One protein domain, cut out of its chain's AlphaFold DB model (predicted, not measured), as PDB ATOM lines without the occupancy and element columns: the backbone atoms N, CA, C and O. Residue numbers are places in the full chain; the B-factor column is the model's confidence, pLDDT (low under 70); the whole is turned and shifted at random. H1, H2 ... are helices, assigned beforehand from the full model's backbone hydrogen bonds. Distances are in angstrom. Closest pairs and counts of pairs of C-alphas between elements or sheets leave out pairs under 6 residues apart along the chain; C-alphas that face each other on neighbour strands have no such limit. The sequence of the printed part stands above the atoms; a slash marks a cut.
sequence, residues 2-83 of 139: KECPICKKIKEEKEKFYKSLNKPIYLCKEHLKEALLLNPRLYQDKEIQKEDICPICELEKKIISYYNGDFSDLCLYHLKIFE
ATOM      1  N   LYS A   2     150.390 193.472 102.723       64.00
ATOM      2  CA  LYS A   2     149.074 194.003 103.100       64.00
ATOM      3  C   LYS A   2     148.437 193.056 104.127       64.00
ATOM      4  O   LYS A   2     148.597 191.841 104.027       64.00
ATOM      5  N   GLU A   3     147.776 193.606 105.139       80.38
ATOM      6  CA  GLU A   3     147.075 192.811 106.151       80.38
ATOM      7  C   GLU A   3     145.765 192.276 105.556       80.38
ATOM      8  O   GLU A   3     144.962 193.052 105.041       80.38
ATOM      9  N   CYS A   4     145.543 190.960 105.624       87.62
ATOM     10  CA  CYS A   4     144.326 190.350 105.088       87.62
ATOM     11  C   CYS A   4     143.081 190.926 105.793       87.62
ATOM     12  O   CYS A   4     142.996 190.853 107.026       87.62
ATOM     13  N   PRO A   5     142.082 191.439 105.048       90.69
ATOM     14  CA  PRO A   5     140.923 192.110 105.633       90.69
ATOM     15  C   PRO A   5     140.076 191.179 106.509       90.69
ATOM     16  O   PRO A   5     139.552 191.614 107.532       90.69
ATOM     17  N   ILE A   6     139.989 189.889 106.163       92.50
ATOM     18  CA  ILE A   6     139.291 188.891 106.984       92.50
ATOM     19  C   ILE A   6     140.044 188.649 108.295       92.50
ATOM     20  O   ILE A   6     139.431 188.708 109.359       92.50
ATOM     21  N   CYS A   7     141.368 188.444 108.245       90.31
ATOM     22  CA  CYS A   7     142.187 188.276 109.452       90.31
ATOM     23  C   CYS A   7     142.043 189.474 110.392       90.31
ATOM     24  O   CYS A   7     141.811 189.305 111.591       90.31
ATOM     25  N   LYS A   8     142.135 190.686 109.833       91.94
ATOM     26  CA  LYS A   8     141.973 191.933 110.575       91.94
ATOM     27  C   LYS A   8     140.601 192.003 111.241       91.94
ATOM     28  O   LYS A   8     140.510 192.241 112.443       91.94
ATOM     29  N   LYS A   9     139.535 191.719 110.486       94.06
ATOM     30  CA  LYS A   9     138.163 191.749 111.001       94.06
ATOM     31  C   LYS A   9     137.930 190.708 112.098       94.06
ATOM     32  O   LYS A   9     137.334 191.040 113.117       94.06
ATOM     33  N   ILE A  10     138.426 189.482 111.925       92.69
ATOM     34  CA  ILE A  10     138.360 188.429 112.952       92.69
ATOM     35  C   ILE A  10     139.048 188.899 114.233       92.69
ATOM     36  O   ILE A  10     138.464 188.790 115.308       92.69
ATOM     37  N   LYS A  11     140.257 189.459 114.127       91.56
ATOM     38  CA  LYS A  11     141.003 189.967 115.281       91.56
ATOM     39  C   LYS A  11     140.232 191.068 116.016       91.56
ATOM     40  O   LYS A  11     140.063 190.982 117.229       91.56
ATOM     41  N   GLU A  12     139.725 192.061 115.289       93.62
ATOM     42  CA  GLU A  12     138.950 193.167 115.862       93.62
ATOM     43  C   GLU A  12     137.684 192.682 116.585       93.62
ATOM     44  O   GLU A  12     137.404 193.115 117.704       93.62
ATOM     45  N   GLU A  13     136.911 191.784 115.970       93.94
ATOM     46  CA  GLU A  13     135.666 191.285 116.564       93.94
ATOM     47  C   GLU A  13     135.926 190.337 117.744       93.94
ATOM     48  O   GLU A  13     135.222 190.421 118.751       93.94
ATOM     49  N   LYS A  14     136.979 189.511 117.686       91.38
ATOM     50  CA  LYS A  14     137.438 188.705 118.829       91.38
ATOM     51  C   LYS A  14     137.808 189.579 120.019       91.38
ATOM     52  O   LYS A  14     137.345 189.334 121.129       91.38
ATOM     53  N   GLU A  15     138.616 190.615 119.804       90.75
ATOM     54  CA  GLU A  15     139.017 191.520 120.882       90.75
ATOM     55  C   GLU A  15     137.815 192.206 121.533       90.75
ATOM     56  O   GLU A  15     137.742 192.266 122.762       90.75
ATOM     57  N   LYS A  16     136.862 192.703 120.730       90.81
ATOM     58  CA  LYS A  16     135.610 193.284 121.243       90.81
ATOM     59  C   LYS A  16     134.846 192.269 122.079       90.81
ATOM     60  O   LYS A  16     134.448 192.579 123.201       90.81
ATOM     61  N   PHE A  17     134.684 191.060 121.548       89.50
ATOM     62  CA  PHE A  17     133.970 189.987 122.214       89.50
ATOM     63  C   PHE A  17     134.615 189.658 123.563       89.50
ATOM     64  O   PHE A  17     133.957 189.814 124.588       89.50
ATOM     65  N   TYR A  18     135.913 189.337 123.603       86.31
ATOM     66  CA  TYR A  18     136.620 188.967 124.835       86.31
ATOM     67  C   TYR A  18     136.645 190.082 125.894       86.31
ATOM     68  O   TYR A  18     136.521 189.798 127.088       86.31
ATOM     69  N   LYS A  19     136.765 191.353 125.478       84.81
ATOM     70  CA  LYS A  19     136.702 192.517 126.384       84.81
ATOM     71  C   LYS A  19     135.298 192.741 126.954       84.81
ATOM     72  O   LYS A  19     135.171 193.255 128.059       84.81
ATOM     73  N   SER A  20     134.257 192.361 126.213       84.81
ATOM     74  CA  SER A  20     132.857 192.491 126.638       84.81
ATOM     75  C   SER A  20     132.353 191.337 127.513       84.81
ATOM     76  O   SER A  20     131.258 191.432 128.068       84.81
ATOM     77  N   LEU A  21     133.132 190.257 127.657       79.81
ATOM     78  CA  LEU A  21     132.745 189.099 128.459       79.81
ATOM     79  C   LEU A  21     132.648 189.467 129.942       79.81
ATOM     80  O   LEU A  21     133.648 189.682 130.623       79.81
ATOM     81  N   ASN A  22     131.413 189.505 130.433       75.25
ATOM     82  CA  ASN A  22     131.056 189.732 131.833       75.25
ATOM     83  C   ASN A  22     130.460 188.485 132.508       75.25
ATOM     84  O   ASN A  22     130.140 188.525 133.693       75.25
ATOM     85  N   LYS A  23     130.285 187.401 131.749       71.19
ATOM     86  CA  LYS A  23     129.767 186.110 132.201       71.19
ATOM     87  C   LYS A  23     130.588 184.980 131.579       71.19
ATOM     88  O   LYS A  23     131.123 185.170 130.481       71.19
ATOM     89  N   PRO A  24     130.649 183.811 132.232       69.75
ATOM     90  CA  PRO A  24     131.241 182.617 131.650       69.75
ATOM     91  C   PRO A  24     130.515 182.244 130.370       69.75
ATOM     92  O   PRO A  24     129.284 182.220 130.317       69.75
ATOM     93  N   ILE A  25     131.292 181.939 129.346       76.12
ATOM     94  CA  ILE A  25     130.799 181.393 128.092       76.12
ATOM     95  C   ILE A  25     131.630 180.174 127.736       76.12
ATOM     96  O   ILE A  25     132.787 180.043 128.146       76.12
ATOM     97  N   TYR A  26     131.054 179.304 126.923       79.69
ATOM     98  CA  TYR A  26     131.815 178.211 126.360       79.69
ATOM     99  C   TYR A  26     132.820 178.719 125.305       79.69
ATOM    100  O   TYR A  26     132.446 179.470 124.405       79.69
ATOM    101  N   LEU A  27     134.085 178.292 125.394       82.38
ATOM    102  CA  LEU A  27     135.138 178.525 124.400       82.38
ATOM    103  C   LEU A  27     135.895 177.225 124.124       82.38
ATOM    104  O   LEU A  27     136.234 176.490 125.055       82.38
ATOM    105  N   CYS A  28     136.221 176.969 122.855       83.12
ATOM    106  CA  CYS A  28     137.077 175.841 122.497       83.12
ATOM    107  C   CYS A  28     138.495 176.050 123.056       83.12
ATOM    108  O   CYS A  28     138.880 177.162 123.427       83.12
ATOM    109  N   LYS A  29     139.310 174.990 123.086       81.75
ATOM    110  CA  LYS A  29     140.662 175.033 123.670       81.75
ATOM    111  C   LYS A  29     141.533 176.163 123.106       81.75
ATOM    112  O   LYS A  29     142.276 176.780 123.864       81.75
ATOM    113  N   GLU A  30     141.465 176.416 121.801       83.75
ATOM    114  CA  GLU A  30     142.286 177.446 121.159       83.75
ATOM    115  C   GLU A  30     141.769 178.856 121.467       83.75
ATOM    116  O   GLU A  30     142.529 179.694 121.950       83.75
ATOM    117  N   HIS A  31     140.465 179.105 121.317       87.50
ATOM    118  CA  HIS A  31     139.877 180.414 121.625       87.50
ATOM    119  C   HIS A  31     139.909 180.750 123.118       87.50
ATOM    120  O   HIS A  31     140.020 181.917 123.481       87.50
ATOM    121  N   LEU A  32     139.899 179.747 123.999       84.06
ATOM    122  CA  LEU A  32     140.115 179.951 125.429       84.06
ATOM    123  C   LEU A  32     141.519 180.498 125.715       84.06
ATOM    124  O   LEU A  32     141.655 181.436 126.497       84.06
ATOM    125  N   LYS A  33     142.564 179.949 125.081       82.81
ATOM    126  CA  LYS A  33     143.934 180.467 125.241       82.81
ATOM    127  C   LYS A  33     144.021 181.924 124.791       82.81
ATOM    128  O   LYS A  33     144.589 182.739 125.511       82.81
ATOM    129  N   GLU A  34     143.439 182.253 123.636       86.00
ATOM    130  CA  GLU A  34     143.385 183.634 123.136       86.00
ATOM    131  C   GLU A  34     142.664 184.568 124.116       86.00
ATOM    132  O   GLU A  34     143.166 185.644 124.443       86.00
ATOM    133  N   ALA A  35     141.501 184.143 124.615       83.38
ATOM    134  CA  ALA A  35     140.696 184.928 125.539       83.38
ATOM    135  C   ALA A  35     141.437 185.195 126.856       83.38
ATOM    136  O   ALA A  35     141.395 186.315 127.359       83.38
ATOM    137  N   LEU A  36     142.161 184.204 127.388       81.06
ATOM    138  CA  LEU A  36     142.936 184.341 128.626       81.06
ATOM    139  C   LEU A  36     144.112 185.316 128.497       81.06
ATOM    140  O   LEU A  36     144.448 185.976 129.478       81.06
ATOM    141  N   LEU A  37     144.713 185.452 127.309       83.38
ATOM    142  CA  LEU A  37     145.754 186.459 127.061       83.38
ATOM    143  C   LEU A  37     145.202 187.890 127.134       83.38
ATOM    144  O   LEU A  37     145.908 188.804 127.554       83.38
ATOM    145  N   LEU A  38     143.948 188.089 126.721       81.12
ATOM    146  CA  LEU A  38     143.311 189.406 126.640       81.12
ATOM    147  C   LEU A  38     142.493 189.760 127.885       81.12
ATOM    148  O   LEU A  38     142.375 190.933 128.237       81.12
ATOM    149  N   ASN A  39     141.927 188.760 128.553       76.88
ATOM    150  CA  ASN A  39     141.132 188.911 129.762       76.88
ATOM    151  C   ASN A  39     141.408 187.746 130.738       76.88
ATOM    152  O   ASN A  39     140.631 186.789 130.817       76.88
ATOM    153  N   PRO A  40     142.495 187.828 131.531       75.31
ATOM    154  CA  PRO A  40     142.898 186.758 132.452       75.31
ATOM    155  C   PRO A  40     141.860 186.412 133.533       75.31
ATOM    156  O   PRO A  40     141.946 185.358 134.160       75.31
ATOM    157  N   ARG A  41     140.869 187.285 133.772       71.00
ATOM    158  CA  ARG A  41     139.825 187.090 134.794       71.00
ATOM    159  C   ARG A  41     138.819 185.994 134.429       71.00
ATOM    160  O   ARG A  41     138.122 185.511 135.313       71.00
ATOM    161  N   LEU A  42     138.782 185.563 133.165       65.94
ATOM    162  CA  LEU A  42     137.876 184.517 132.671       65.94
ATOM    163  C   LEU A  42     138.128 183.130 133.285       65.94
ATOM    164  O   LEU A  42     137.248 182.280 133.242       65.94
ATOM    165  N   TYR A  43     139.303 182.890 133.879       61.62
ATOM    166  CA  TYR A  43     139.676 181.591 134.456       61.62
ATOM    167  C   TYR A  43     138.905 181.221 135.741       61.62
ATOM    168  O   TYR A  43     139.064 180.116 136.255       61.62
ATOM    169  N   GLN A  44     138.104 182.133 136.304       56.28
ATOM    170  CA  GLN A  44     137.497 181.921 137.621       56.28
ATOM    171  C   GLN A  44     136.290 180.971 137.628       56.28
ATOM    172  O   GLN A  44     136.002 180.409 138.684       56.28
ATOM    173  N   ASP A  45     135.658 180.698 136.485       50.28
ATOM    174  CA  ASP A  45     134.467 179.849 136.440       50.28
ATOM    175  C   ASP A  45     134.767 178.448 135.897       50.28
ATOM    176  O   ASP A  45     135.008 178.203 134.711       50.28
ATOM    177  N   LYS A  46     134.779 177.506 136.840       51.38
ATOM    178  CA  LYS A  46     134.902 176.071 136.613       51.38
ATOM    179  C   LYS A  46     133.597 175.552 136.019       51.38
ATOM    180  O   LYS A  46     132.666 175.309 136.768       51.38
ATOM    181  N   GLU A  47     133.561 175.404 134.699       50.84
ATOM    182  CA  GLU A  47     132.874 174.344 133.933       50.84
ATOM    183  C   GLU A  47     132.799 174.772 132.463       50.84
ATOM    184  O   GLU A  47     131.767 175.166 131.925       50.84
ATOM    185  N   ILE A  48     133.947 174.710 131.786       54.19
ATOM    186  CA  ILE A  48     133.988 174.828 130.331       54.19
ATOM    187  C   ILE A  48     133.514 173.472 129.797       54.19
ATOM    188  O   ILE A  48     134.273 172.499 129.796       54.19
ATOM    189  N   GLN A  49     132.237 173.389 129.409       56.31
ATOM    190  CA  GLN A  49     131.702 172.261 128.630       56.31
ATOM    191  C   GLN A  49     132.562 172.069 127.376       56.31
ATOM    192  O   GLN A  49     133.269 172.983 127.018       56.31
ATOM    193  N   LYS A  50     132.621 170.908 126.725       56.12
ATOM    194  CA  LYS A  50     133.427 170.739 125.500       56.12
ATOM    195  C   LYS A  50     132.490 170.528 124.319       56.12
ATOM    196  O   LYS A  50     131.945 169.441 124.185       56.12
ATOM    197  N   GLU A  51     132.346 171.528 123.461       62.47
ATOM    198  CA  GLU A  51     131.783 171.369 122.112       62.47
ATOM    199  C   GLU A  51     132.853 171.671 121.051       62.47
ATOM    200  O   GLU A  51     133.667 172.577 121.209       62.47
ATOM    201  N   ASP A  52     132.873 170.958 119.930       66.69
ATOM    202  CA  ASP A  52     133.911 171.177 118.907       66.69
ATOM    203  C   ASP A  52     133.864 172.584 118.279       66.69
ATOM    204  O   ASP A  52     134.858 173.071 117.740       66.69
ATOM    205  N   ILE A  53     132.722 173.268 118.383       80.31
ATOM    206  CA  ILE A  53     132.471 174.595 117.822       80.31
ATOM    207  C   ILE A  53     132.036 175.526 118.952       80.31
ATOM    208  O   ILE A  53     131.026 175.282 119.600       80.31
ATOM    209  N   CYS A  54     132.770 176.617 119.177       86.81
ATOM    210  CA  CYS A  54     132.382 177.638 120.152       86.81
ATOM    211  C   CYS A  54     131.837 178.910 119.468       86.81
ATOM    212  O   CYS A  54     131.990 179.065 118.252       86.81
ATOM    213  N   PRO A  55     131.252 179.867 120.215       88.06
ATOM    214  CA  PRO A  55     130.723 181.113 119.655       88.06
ATOM    215  C   PRO A  55     131.738 181.911 118.824       88.06
ATOM    216  O   PRO A  55     131.356 182.582 117.866       88.06
ATOM    217  N   ILE A  56     133.034 181.820 119.146       91.12
ATOM    218  CA  ILE A  56     134.095 182.452 118.352       91.12
ATOM    219  C   ILE A  56     134.328 181.718 117.027       91.12
ATOM    220  O   ILE A  56     134.515 182.373 116.006       91.12
ATOM    221  N   CYS A  57     134.262 180.383 117.003       90.94
ATOM    222  CA  CYS A  57     134.318 179.619 115.751       90.94
ATOM    223  C   CYS A  57     133.181 180.042 114.808       90.94
ATOM    224  O   CYS A  57     133.395 180.240 113.614       90.94
ATOM    225  N   GLU A  58     131.969 180.208 115.343       91.88
ATOM    226  CA  GLU A  58     130.819 180.682 114.566       91.88
ATOM    227  C   GLU A  58     130.994 182.132 114.105       91.88
ATOM    228  O   GLU A  58     130.689 182.453 112.958       91.88
ATOM    229  N   LEU A  59     131.558 183.003 114.947       93.38
ATOM    230  CA  LEU A  59     131.912 184.371 114.568       93.38
ATOM    231  C   LEU A  59     132.902 184.399 113.393       93.38
ATOM    232  O   LEU A  59     132.677 185.128 112.427       93.38
ATOM    233  N   GLU A  60     133.970 183.601 113.447       93.25
ATOM    234  CA  GLU A  60     134.957 183.482 112.366       93.25
ATOM    235  C   GLU A  60     134.304 183.006 111.066       93.25
ATOM    236  O   GLU A  60     134.432 183.670 110.034       93.25
ATOM    237  N   LYS A  61     133.541 181.904 111.121       93.12
ATOM    238  CA  LYS A  61     132.797 181.381 109.964       93.12
ATOM    239  C   LYS A  61     131.865 182.433 109.381       93.12
ATOM    240  O   LYS A  61     131.806 182.588 108.163       93.12
ATOM    241  N   LYS A  62     131.167 183.179 110.239       94.50
ATOM    242  CA  LYS A  62     130.255 184.245 109.834       94.50
ATOM    243  C   LYS A  62     131.003 185.332 109.066       94.50
ATOM    244  O   LYS A  62     130.607 185.656 107.949       94.50
ATOM    245  N   ILE A  63     132.102 185.845 109.619       94.69
ATOM    246  CA  ILE A  63     132.930 186.878 108.976       94.69
ATOM    247  C   ILE A  63     133.429 186.400 107.607       94.69
ATOM    248  O   ILE A  63     133.332 187.147 106.637       94.69
ATOM    249  N   ILE A  64     133.901 185.154 107.517       93.62
ATOM    250  CA  ILE A  64     134.345 184.554 106.252       93.62
ATOM    251  C   ILE A  64     133.167 184.465 105.271       93.62
ATOM    252  O   ILE A  64     133.257 184.948 104.149       93.62
ATOM    253  N   SER A  65     132.028 183.908 105.683       91.12
ATOM    254  CA  SER A  65     130.880 183.674 104.794       91.12
ATOM    255  C   SER A  65     130.290 184.946 104.172       91.12
ATOM    256  O   SER A  65     129.785 184.890 103.052       91.12
ATOM    257  N   TYR A  66     130.381 186.083 104.868       92.00
ATOM    258  CA  TYR A  66     129.878 187.378 104.399       92.00
ATOM    259  C   TYR A  66     130.923 188.222 103.666       92.00
ATOM    260  O   TYR A  66     130.635 189.366 103.309       92.00
ATOM    261  N   TYR A  67     132.128 187.700 103.442       91.94
ATOM    262  CA  TYR A  67     133.150 188.445 102.728       91.94
ATOM    263  C   TYR A  67     132.756 188.669 101.259       91.94
ATOM    264  O   TYR A  67     132.470 187.726 100.522       91.94
ATOM    265  N   ASN A  68     132.770 189.934 100.841       88.38
ATOM    266  CA  ASN A  68     132.460 190.386  99.482       88.38
ATOM    267  C   ASN A  68     133.484 191.413  98.952       88.38
ATOM    268  O   ASN A  68     133.169 192.181  98.045       88.38
ATOM    269  N   GLY A  69     134.674 191.466  99.561       87.38
ATOM    270  CA  GLY A  69     135.756 192.369  99.165       87.38
ATOM    271  C   GLY A  69     136.620 191.823  98.023       87.38
ATOM    272  O   GLY A  69     136.281 190.829  97.385       87.38
ATOM    273  N   ASP A  70     137.757 192.479  97.782       88.12
ATOM    274  CA  ASP A  70     138.722 192.077  96.755       88.12
ATOM    275  C   ASP A  70     139.563 190.865  97.193       88.12
ATOM    276  O   ASP A  70     140.358 190.939  98.132       88.12
ATOM    277  N   PHE A  71     139.427 189.750  96.469       87.62
ATOM    278  CA  PHE A  71     140.186 188.532  96.748       87.62
ATOM    279  C   PHE A  71     141.705 188.728  96.644       87.62
ATOM    280  O   PHE A  71     142.432 188.016  97.330       87.62
ATOM    281  N   SER A  72     142.200 189.688  95.853       82.94
ATOM    282  CA  SER A  72     143.642 189.961  95.739       82.94
ATOM    283  C   SER A  72     144.280 190.446  97.046       82.94
ATOM    284  O   SER A  72     145.473 190.257  97.262       82.94
ATOM    285  N   ASP A  73     143.486 190.997  97.967       85.12
ATOM    286  CA  ASP A  73     143.966 191.437  99.279       85.12
ATOM    287  C   ASP A  73     143.930 190.315 100.343       85.12
ATOM    288  O   ASP A  73     144.285 190.536 101.509       85.12
ATOM    289  N   LEU A  74     143.471 189.107  99.998       86.06
ATOM    290  CA  LEU A  74     143.375 187.990 100.937       86.06
ATOM    291  C   LEU A  74     144.713 187.269 101.131       86.06
ATOM    292  O   LEU A  74     145.512 187.109 100.215       86.06
ATOM    293  N   CYS A  75     144.935 186.755 102.344       84.50
ATOM    294  CA  CYS A  75     146.027 185.812 102.568       84.50
ATOM    295  C   CYS A  75     145.706 184.453 101.931       84.50
ATOM    296  O   CYS A  75     144.543 184.108 101.717       84.50
ATOM    297  N   LEU A  76     146.741 183.642 101.711       80.12
ATOM    298  CA  LEU A  76     146.640 182.341 101.040       80.12
ATOM    299  C   LEU A  76     145.649 181.382 101.712       80.12
ATOM    300  O   LEU A  76     144.894 180.696 101.027       80.12
ATOM    301  N   TYR A  77     145.580 181.401 103.046       82.81
ATOM    302  CA  TYR A  77     144.582 180.637 103.795       82.81
ATOM    303  C   TYR A  77     143.146 181.000 103.386       82.81
ATOM    304  O   TYR A  77     142.348 180.117 103.081       82.81
ATOM    305  N   HIS A  78     142.818 182.295 103.330       88.25
ATOM    306  CA  HIS A  78     141.478 182.741 102.954       88.25
ATOM    307  C   HIS A  78     141.226 182.608 101.450       88.25
ATOM    308  O   HIS A  78     140.125 182.225 101.072       88.25
ATOM    309  N   LEU A  79     142.231 182.828 100.599       86.69
ATOM    310  CA  LEU A  79     142.132 182.554  99.160       86.69
ATOM    311  C   LEU A  79     141.712 181.108  98.889       86.69
ATOM    312  O   LEU A  79     140.805 180.882  98.096       86.69
ATOM    313  N   LYS A  80     142.302 180.142  99.602       84.25
ATOM    314  CA  LYS A  80     141.953 178.721  99.476       84.25
ATOM    315  C   LYS A  80     140.482 178.437  99.802       84.25
ATOM    316  O   LYS A  80     139.874 177.584  99.172       84.25
ATOM    317  N   ILE A  81     139.895 179.159 100.759       88.12
ATOM    318  CA  ILE A  81     138.470 179.017 101.109       88.12
ATOM    319  C   ILE A  81     137.561 179.503  99.971       88.12
ATOM    320  O   ILE A  81     136.462 178.981  99.789       88.12
ATOM    321  N   PHE A  82     138.009 180.500  99.210       88.69
ATOM    322  CA  PHE A  82     137.246 181.093  98.118       88.69
ATOM    323  C   PHE A  82     137.693 180.626  96.733       88.69
ATOM    324  O   PHE A  82     137.256 181.248  95.776       88.69
ATOM    325  N   GLU A  83     138.504 179.566  96.603       83.75
ATOM    326  CA  GLU A  83     139.094 179.121  95.321       83.75
ATOM    327  C   GLU A  83     138.055 179.112  94.184       83.75
ATOM    328  O   GLU A  83     138.263 179.737  93.147       83.75
TER     329      GLU A  83
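What this domain is: This is residues 2 to 83 of the 139 residues of an uncharacterized protein of Dictyoglomus thermophilum (UniProt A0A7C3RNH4). Two helices, H1 and H4, lie side by side and run opposite ways as an elongated core. H2 crosses one end of this pair with the short H3 beyond it, and the short H5 lies crosswise near the other end. The printed part has 82 residues, with five named helices in the order H1, H2, H3, H4, H5 and no named strand; its class is all helix. It is only just loose, close to compact, with a radius of gyration of the C-alphas of 14.3 A, and spans 44 by 23 by 17 A.

How they stand to each other: H1, residues 5 to 20, touches H4, residues 55 to 65, at a shallow tilt of 27 degrees, opposite ways; their closest C-alphas, of Ile 10 and Glu 60, are 6.0 A apart. With residues 15 to 19 alone, H1 touches H2, residues 29 to 38; the closest C-alphas, of Tyr 18 and Ala 35, are 5.8 A apart, and the lines are only just about perpendicular, at 70.2 degrees. H2 and H3, residues 40 to 44, only just touch, only at the corner, with 3 pairs of C-alphas within 8 A, the closest those of Leu 36 and Leu 42, 6.5 A apart. H5, residues 76 to 81, is close to H1 but not clearly touching, with the C-alphas of Ile 6 and His 78 closest, at 7.7 A. Every O i to N i+4 pair is within hydrogen-bond range in H1, H2 and H4; in H5 it is 1 of 2, and in H3 0 of 1, with 0 of 2 O i to N i+3 pairs.

Where its parts are: H1 begins at C-alpha 5, (140.923, 192.110, 105.633), and is 22.5 A long. H2 is 14.9 A long and H4 15.1 A. H5 ends at C-alpha 81, (138.470, 179.017, 101.109).

The domain as a whole: The C-alphas farthest apart, of Lys 46 and Ser 72, are 44.0 A apart. The printed part has no cut, and no link is long. The model's pLDDT is under 70 at residue 2, residue 24 and residues 42 to 52.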